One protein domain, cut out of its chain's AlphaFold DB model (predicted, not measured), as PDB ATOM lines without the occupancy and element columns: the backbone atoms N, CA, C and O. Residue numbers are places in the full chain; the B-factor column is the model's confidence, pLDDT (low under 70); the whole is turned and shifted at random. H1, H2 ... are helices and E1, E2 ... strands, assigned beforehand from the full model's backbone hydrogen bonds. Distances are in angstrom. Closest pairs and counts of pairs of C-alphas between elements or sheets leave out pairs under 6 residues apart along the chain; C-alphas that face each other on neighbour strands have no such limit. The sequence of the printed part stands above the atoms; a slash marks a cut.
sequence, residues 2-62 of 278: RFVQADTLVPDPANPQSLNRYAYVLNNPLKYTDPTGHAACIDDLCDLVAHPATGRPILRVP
ATOM      1  N   ARG A   2      96.765 -14.009-242.549       79.75
ATOM      2  CA  ARG A   2      96.117 -12.794-242.019       79.75
ATOM      3  C   ARG A   2      94.904 -12.431-242.870       79.75
ATOM      4  O   ARG A   2      94.911 -12.741-244.062       79.75
ATOM      5  N   PHE A   3      93.917 -11.762-242.285       80.00
ATOM      6  CA  PHE A   3      92.789 -11.229-243.044       80.00
ATOM      7  C   PHE A   3      93.227 -10.079-243.959       80.00
ATOM      8  O   PHE A   3      94.200  -9.373-243.686       80.00
ATOM      9  N   VAL A   4      92.504  -9.901-245.067       82.88
ATOM     10  CA  VAL A   4      92.729  -8.798-246.021       82.88
ATOM     11  C   VAL A   4      92.046  -7.507-245.539       82.88
ATOM     12  O   VAL A   4      92.500  -6.409-245.846       82.88
ATOM     13  N   GLN A   5      91.007  -7.641-244.714       81.56
ATOM     14  CA  GLN A   5      90.289  -6.564-244.036       81.56
ATOM     15  C   GLN A   5      90.329  -6.800-242.518       81.56
ATOM     16  O   GLN A   5      90.402  -7.945-242.083       81.56
ATOM     17  N   ALA A   6      90.300  -5.731-241.718       78.50
ATOM     18  CA  ALA A   6      90.234  -5.861-240.264       78.50
ATOM     19  C   ALA A   6      88.911  -6.516-239.832       78.50
ATOM     20  O   ALA A   6      87.844  -6.100-240.290       78.50
ATOM     21  N   ASP A   7      88.994  -7.473-238.908       74.31
ATOM     22  CA  ASP A   7      87.861  -8.057-238.186       74.31
ATOM     23  C   ASP A   7      87.013  -6.938-237.563       74.31
ATOM     24  O   ASP A   7      87.568  -5.992-237.013       74.31
ATOM     25  N   THR A   8      85.684  -6.982-237.658       79.94
ATOM     26  CA  THR A   8      84.783  -5.969-237.081       79.94
ATOM     27  C   THR A   8      84.724  -6.002-235.550       79.94
ATOM     28  O   THR A   8      84.333  -5.000-234.951       79.94
ATOM     29  N   LEU A   9      85.165  -7.091-234.918       77.69
ATOM     30  CA  LEU A   9      85.167  -7.303-233.475       77.69
ATOM     31  C   LEU A   9      86.599  -7.360-232.918       77.69
ATOM     32  O   LEU A   9      87.553  -7.737-233.592       77.69
ATOM     33  N   VAL A  10      86.749  -6.964-231.653       78.44
ATOM     34  CA  VAL A  10      87.938  -7.265-230.842       78.44
ATOM     35  C   VAL A  10      87.503  -8.341-229.847       78.44
ATOM     36  O   VAL A  10      86.746  -8.008-228.934       78.44
ATOM     37  N   PRO A  11      87.927  -9.612-230.013       70.94
ATOM     38  CA  PRO A  11      87.399 -10.720-229.212       70.94
ATOM     39  C   PRO A  11      87.624 -10.569-227.703       70.94
ATOM     40  O   PRO A  11      86.780 -10.981-226.912       70.94
ATOM     41  N   ASP A  12      88.748  -9.968-227.301       74.06
ATOM     42  CA  ASP A  12      89.065  -9.657-225.905       74.06
ATOM     43  C   ASP A  12      89.927  -8.385-225.818       74.06
ATOM     44  O   ASP A  12      91.132  -8.437-226.072       74.06
ATOM     45  N   PRO A  13      89.341  -7.227-225.465       79.38
ATOM     46  CA  PRO A  13      90.079  -5.971-225.341       79.38
ATOM     47  C   PRO A  13      91.182  -5.983-224.272       79.38
ATOM     48  O   PRO A  13      92.087  -5.152-224.338       79.38
ATOM     49  N   ALA A  14      91.122  -6.893-223.292       80.38
ATOM     50  CA  ALA A  14      92.136  -7.021-222.248       80.38
ATOM     51  C   ALA A  14      93.351  -7.850-222.700       80.38
ATOM     52  O   ALA A  14      94.390  -7.817-222.039       80.38
ATOM     53  N   ASN A  15      93.254  -8.560-223.828       74.75
ATOM     54  CA  ASN A  15      94.358  -9.310-224.408       74.75
ATOM     55  C   ASN A  15      95.037  -8.514-225.541       74.75
ATOM     56  O   ASN A  15      94.449  -8.353-226.613       74.75
ATOM     57  N   PRO A  16      96.310  -8.095-225.390       81.19
ATOM     58  CA  PRO A  16      97.035  -7.372-226.436       81.19
ATOM     59  C   PRO A  16      97.108  -8.115-227.777       81.19
ATOM     60  O   PRO A  16      97.132  -7.479-228.829       81.19
ATOM     61  N   GLN A  17      97.106  -9.455-227.766       78.88
ATOM     62  CA  GLN A  17      97.114 -10.255-228.996       78.88
ATOM     63  C   GLN A  17      95.809 -10.096-229.792       78.88
ATOM     64  O   GLN A  17      95.834 -10.088-231.023       78.88
ATOM     65  N   SER A  18      94.684  -9.913-229.098       75.50
ATOM     66  CA  SER A  18      93.357  -9.728-229.692       75.50
ATOM     67  C   SER A  18      93.146  -8.324-230.272       75.50
ATOM     68  O   SER A  18      92.193  -8.117-231.016       75.50
ATOM     69  N   LEU A  19      94.049  -7.371-230.000       80.56
ATOM     70  CA  LEU A  19      94.024  -6.037-230.613       80.56
ATOM     71  C   LEU A  19      94.485  -6.050-232.077       80.56
ATOM     72  O   LEU A  19      94.152  -5.140-232.840       80.56
ATOM     73  N   ASN A  20      95.224  -7.081-232.503       84.44
ATOM     74  CA  ASN A  20      95.562  -7.257-233.910       84.44
ATOM     75  C   ASN A  20      94.373  -7.854-234.678       84.44
ATOM     76  O   ASN A  20      94.296  -9.060-234.894       84.44
ATOM     77  N   ARG A  21      93.487  -6.978-235.158       82.06
ATOM     78  CA  ARG A  21      92.266  -7.320-235.912       82.06
ATOM     79  C   ARG A  21      92.512  -7.942-237.295       82.06
ATOM     80  O   ARG A  21      91.563  -8.258-237.997       82.06
ATOM     81  N   TYR A  22      93.766  -8.095-237.719       82.88
ATOM     82  CA  TYR A  22      94.121  -8.808-238.949       82.88
ATOM     83  C   TYR A  22      94.665 -10.216-238.673       82.88
ATOM     84  O   TYR A  22      94.870 -10.985-239.617       82.88
ATOM     85  N   ALA A  23      94.946 -10.557-237.410       80.38
ATOM     86  CA  ALA A  23      95.483 -11.859-237.043       80.38
ATOM     87  C   ALA A  23      94.434 -12.954-237.268       80.38
ATOM     88  O   ALA A  23      93.310 -12.856-236.789       80.38
ATOM     89  N   TYR A  24      94.823 -14.020-237.968       81.06
ATOM     90  CA  TYR A  24      93.968 -15.191-238.151       81.06
ATOM     91  C   TYR A  24      94.173 -16.161-236.979       81.06
ATOM     92  O   TYR A  24      95.311 -16.553-236.707       81.06
ATOM     93  N   VAL A  25      93.088 -16.510-236.277       82.19
ATOM     94  CA  VAL A  25      93.009 -17.502-235.185       82.19
ATOM     95  C   VAL A  25      94.162 -17.486-234.163       82.19
ATOM     96  O   VAL A  25      94.855 -18.480-233.949       82.19
ATOM     97  N   LEU A  26      94.418 -16.334-233.533       82.06
ATOM     98  CA  LEU A  26      95.515 -16.163-232.556       82.06
ATOM     99  C   LEU A  26      96.908 -16.526-233.123       82.06
ATOM    100  O   LEU A  26      97.824 -16.883-232.382       82.06
ATOM    101  N   ASN A  27      97.076 -16.427-234.446       83.56
ATOM    102  CA  ASN A  27      98.255 -16.851-235.204       83.56
ATOM    103  C   ASN A  27      98.579 -18.356-235.107       83.56
ATOM    104  O   ASN A  27      99.722 -18.739-235.355       83.56
ATOM    105  N   ASN A  28      97.597 -19.217-234.807       82.25
ATOM    106  CA  ASN A  28      97.778 -20.672-234.750       82.25
ATOM    107  C   ASN A  28      96.775 -21.442-235.643       82.25
ATOM    108  O   ASN A  28      95.906 -22.153-235.134       82.25
ATOM    109  N   PRO A  29      96.903 -21.346-236.981       83.94
ATOM    110  CA  PRO A  29      96.004 -22.006-237.939       83.94
ATOM    111  C   PRO A  29      96.131 -23.531-237.986       83.94
ATOM    112  O   PRO A  29      95.338 -24.178-238.656       83.94
ATOM    113  N   LEU A  30      97.135 -24.109-237.319       82.25
ATOM    114  CA  LEU A  30      97.260 -25.564-237.192       82.25
ATOM    115  C   LEU A  30      96.336 -26.121-236.110       82.25
ATOM    116  O   LEU A  30      95.988 -27.295-236.160       82.25
ATOM    117  N   LYS A  31      95.978 -25.292-235.123       77.19
ATOM    118  CA  LYS A  31      95.144 -25.692-233.988       77.19
ATOM    119  C   LYS A  31      93.716 -25.161-234.078       77.19
ATOM    120  O   LYS A  31      92.820 -25.752-233.491       77.19
ATOM    121  N   TYR A  32      93.516 -24.036-234.759       83.00
ATOM    122  CA  TYR A  32      92.252 -23.313-234.743       83.00
ATOM    123  C   TYR A  32      91.773 -22.973-236.155       83.00
ATOM    124  O   TYR A  32      92.571 -22.649-237.040       83.00
ATOM    125  N   THR A  33      90.459 -22.976-236.336       84.06
ATOM    126  CA  THR A  33      89.760 -22.535-237.547       84.06
ATOM    127  C   THR A  33      88.858 -21.348-237.219       84.06
ATOM    128  O   THR A  33      88.543 -21.108-236.056       84.06
ATOM    129  N   ASP A  34      88.465 -20.564-238.223       78.25
ATOM    130  CA  ASP A  34      87.515 -19.461-238.030       78.25
ATOM    131  C   ASP A  34      86.408 -19.487-239.095       78.25
ATOM    132  O   ASP A  34      86.484 -18.755-240.085       78.25
ATOM    133  N   PRO A  35      85.372 -20.330-238.924       81.56
ATOM    134  CA  PRO A  35      84.264 -20.432-239.873       81.56
ATOM    135  C   PRO A  35      83.449 -19.138-240.003       81.56
ATOM    136  O   PRO A  35      82.787 -18.925-241.015       81.56
ATOM    137  N   THR A  36      83.476 -18.279-238.977       75.31
ATOM    138  CA  THR A  36      82.671 -17.046-238.914       75.31
ATOM    139  C   THR A  36      83.440 -15.781-239.294       75.31
ATOM    140  O   THR A  36      82.814 -14.760-239.562       75.31
ATOM    141  N   GLY A  37      84.774 -15.840-239.310       73.88
ATOM    142  CA  GLY A  37      85.670 -14.691-239.459       73.88
ATOM    143  C   GLY A  37      85.904 -13.877-238.176       73.88
ATOM    144  O   GLY A  37      86.422 -12.769-238.278       73.88
ATOM    145  N   HIS A  38      85.496 -14.395-237.010       75.69
ATOM    146  CA  HIS A  38      85.491 -13.686-235.724       75.69
ATOM    147  C   HIS A  38      85.950 -14.519-234.509       75.69
ATOM    148  O   HIS A  38      85.950 -14.011-233.384       75.69
ATOM    149  N   ALA A  39      86.285 -15.804-234.669       79.50
ATOM    150  CA  ALA A  39      86.570 -16.693-233.541       79.50
ATOM    151  C   ALA A  39      87.661 -17.730-233.839       79.50
ATOM    152  O   ALA A  39      87.685 -18.350-234.893       79.50
ATOM    153  N   ALA A  40      88.530 -17.986-232.856       84.56
ATOM    154  CA  ALA A  40      89.459 -19.117-232.883       84.56
ATOM    155  C   ALA A  40      88.744 -20.393-232.405       84.56
ATOM    156  O   ALA A  40      88.838 -20.770-231.231       84.56
ATOM    157  N   CYS A  41      87.981 -21.007-233.308       88.56
ATOM    158  CA  CYS A  41      87.256 -22.255-233.093       88.56
ATOM    159  C   CYS A  41      88.225 -23.437-233.037       88.56
ATOM    160  O   CYS A  41      89.220 -23.476-233.760       88.56
ATOM    161  N   ILE A  42      87.947 -24.382-232.144       88.38
ATOM    162  CA  ILE A  42      88.745 -25.596-231.948       88.38
ATOM    163  C   ILE A  42      88.117 -26.778-232.690       88.38
ATOM    164  O   ILE A  42      88.842 -27.630-233.190       88.38
ATOM    165  N   ASP A  43      86.789 -26.823-232.767       88.00
ATOM    166  CA  ASP A  43      86.041 -27.857-233.473       88.00
ATOM    167  C   ASP A  43      85.279 -27.297-234.680       88.00
ATOM    168  O   ASP A  43      85.048 -26.091-234.799       88.00
ATOM    169  N   ASP A  44      84.877 -28.193-235.584       84.56
ATOM    170  CA  ASP A  44      84.259 -27.830-236.867       84.56
ATOM    171  C   ASP A  44      82.919 -27.099-236.709       84.56
ATOM    172  O   ASP A  44      82.548 -26.278-237.546       84.56
ATOM    173  N   LEU A  45      82.194 -27.383-235.622       87.88
ATOM    174  CA  LEU A  45      80.922 -26.731-235.298       87.88
ATOM    175  C   LEU A  45      81.108 -25.385-234.578       87.88
ATOM    176  O   LEU A  45      80.149 -24.634-234.416       87.88
ATOM    177  N   CYS A  46      82.339 -25.050-234.182       88.25
ATOM    178  CA  CYS A  46      82.667 -23.899-233.346       88.25
ATOM    179  C   CYS A  46      81.870 -23.844-232.027       88.25
ATOM    180  O   CYS A  46      81.572 -22.761-231.501       88.25
ATOM    181  N   ASP A  47      81.557 -25.018-231.479       91.12
ATOM    182  CA  ASP A  47      81.005 -25.178-230.136       91.12
ATOM    183  C   ASP A  47      82.083 -24.895-229.085       91.12
ATOM    184  O   ASP A  47      81.778 -24.441-227.976       91.12
ATOM    185  N   LEU A  48      83.353 -25.104-229.445       91.56
ATOM    186  CA  LEU A  48      84.512 -24.874-228.603       91.56
ATOM    187  C   LEU A  48      85.425 -23.798-229.202       91.56
ATOM    188  O   LEU A  48      85.848 -23.887-230.351       91.56
ATOM    189  N   VAL A  49      85.788 -22.793-228.404       91.19
ATOM    190  CA  VAL A  49      86.749 -21.745-228.790       91.19
ATOM    191  C   VAL A  49      87.902 -21.656-227.806       91.19
ATOM    192  O   VAL A  49      87.761 -21.969-226.623       91.19
ATOM    193  N   ALA A  50      89.059 -21.202-228.275       87.25
ATOM    194  CA  ALA A  50      90.187 -20.928-227.397       87.25
ATOM    195  C   ALA A  50      89.975 -19.618-226.631       87.25
ATOM    196  O   ALA A  50      89.692 -18.580-227.228       87.25
ATOM    197  N   HIS A  51      90.173 -19.641-225.310       85.06
ATOM    198  CA  HIS A  51      90.249 -18.404-224.542       85.06
ATOM    199  C   HIS A  51      91.411 -17.551-225.081       85.06
ATOM    200  O   HIS A  51      92.547 -18.026-225.069       85.06
ATOM    201  N   PRO A  52      91.188 -16.286-225.465       77.56
ATOM    202  CA  PRO A  52      92.202 -15.468-226.132       77.56
ATOM    203  C   PRO A  52      93.478 -15.284-225.297       77.56
ATOM    204  O   PRO A  52      94.573 -15.427-225.827       77.56
ATOM    205  N   ALA A  53      93.357 -15.034-223.987       79.75
ATOM    206  CA  ALA A  53      94.523 -14.894-223.103       79.75
ATOM    207  C   ALA A  53      95.198 -16.216-222.672       79.75
ATOM    208  O   ALA A  53      96.416 -16.265-222.539       79.75
ATOM    209  N   THR A  54      94.430 -17.279-222.394       82.50
ATOM    210  CA  THR A  54      94.967 -18.499-221.748       82.50
ATOM    211  C   THR A  54      95.085 -19.700-222.684       82.50
ATOM    212  O   THR A  54      95.683 -20.706-222.313       82.50
ATOM    213  N   GLY A  55      94.463 -19.650-223.863       82.94
ATOM    214  CA  GLY A  55      94.328 -20.783-224.781       82.94
ATOM    215  C   GLY A  55      93.443 -21.925-224.267       82.94
ATOM    216  O   GLY A  55      93.230 -22.896-224.992       82.94
ATOM    217  N   ARG A  56      92.917 -21.835-223.035       89.00
ATOM    218  CA  ARG A  56      92.068 -22.866-222.427       89.00
ATOM    219  C   ARG A  56      90.712 -22.904-223.148       89.00
ATOM    220  O   ARG A  56      90.177 -21.835-223.442       89.00
ATOM    221  N   PRO A  57      90.127 -24.081-223.424       92.19
ATOM    222  CA  PRO A  57      88.870 -24.158-224.166       92.19
ATOM    223  C   PRO A  57      87.700 -23.477-223.438       92.19
ATOM    224  O   PRO A  57      87.601 -23.519-222.208       92.19
ATOM    225  N   ILE A  58      86.794 -22.866-224.195       92.44
ATOM    226  CA  ILE A  58      85.530 -22.286-223.738       92.44
ATOM    227  C   ILE A  58      84.418 -22.875-224.600       92.44
ATOM    228  O   ILE A  58      84.496 -22.822-225.824       92.44
ATOM    229  N   LEU A  59      83.381 -23.407-223.959       93.00
ATOM    230  CA  LEU A  59      82.170 -23.829-224.655       93.00
ATOM    231  C   LEU A  59      81.286 -22.611-224.954       93.00
ATOM    232  O   LEU A  59      80.970 -21.840-224.047       93.00
ATOM    233  N   ARG A  60      80.886 -22.454-226.217       91.06
ATOM    234  CA  ARG A  60      79.919 -21.444-226.685       91.06
ATOM    235  C   ARG A  60      78.475 -21.925-226.602       91.06
ATOM    236  O   ARG A  60      77.557 -21.109-226.618       91.06
ATOM    237  N   VAL A  61      78.294 -23.236-226.482       90.38
ATOM    238  CA  VAL A  61      77.008 -23.915-226.311       90.38
ATOM    239  C   VAL A  61      76.958 -24.626-224.955       90.38
ATOM    240  O   VAL A  61      78.002 -24.862-224.340       90.38
ATOM    241  N   PRO A  62      75.770 -24.989-224.443       94.38
ATOM    242  CA  PRO A  62      75.680 -25.873-223.290       94.38
ATOM    243  C   PRO A  62      76.445 -27.179-223.535       94.38
ATOM    244  O   PRO A  62      76.342 -27.772-224.607       94.38
TER     245      PRO A  62
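This is residues 2 to 62 of the 278 residues of the protein "Ntox44 domain-containing protein" of Chloroflexi bacterium (UniProt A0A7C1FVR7). You are looking at little regular structure: winding loops, with a small hairpin, E1 and E2, towards one end and a single short helix, H1, towards the other. The printed part has 61 residues, with H1, E1 and E2 in chain order; the class is mixed, and named elements hold only 10 residues. The whole is compact, with a radius of gyration of the C-alphas of 10.7 A and spans of 30 by 23 by 20 A.

Start at the hairpin of E1, residues 48 to 50, and E2, residues 57 to 59, antiparallel neighbours at 142 degrees. Look for N 49 and O 58, within hydrogen-bond range at 2.9 A. H1, residues 16 to 19, is apart from E2; it is too short for an O i to N i+4 pair, but its one O i to N i+3 pair is within range.

Find C-alpha 48 at (84.512, -24.874, -228.603); E1 runs 7.0 A from there. E2 spans 6.7 A and ends at C-alpha 59, (82.170, -23.829, -224.655). H1 begins at C-alpha 16, (97.035, -7.372, -226.436), and spans 5.3 A.

The C-alphas farthest apart, those of Val 4 and Pro 62, are 33.1 A apart. The printed part has no cut. H1 to E1 is a long link of 28 residues. No printed residue is under 70 in pLDDT.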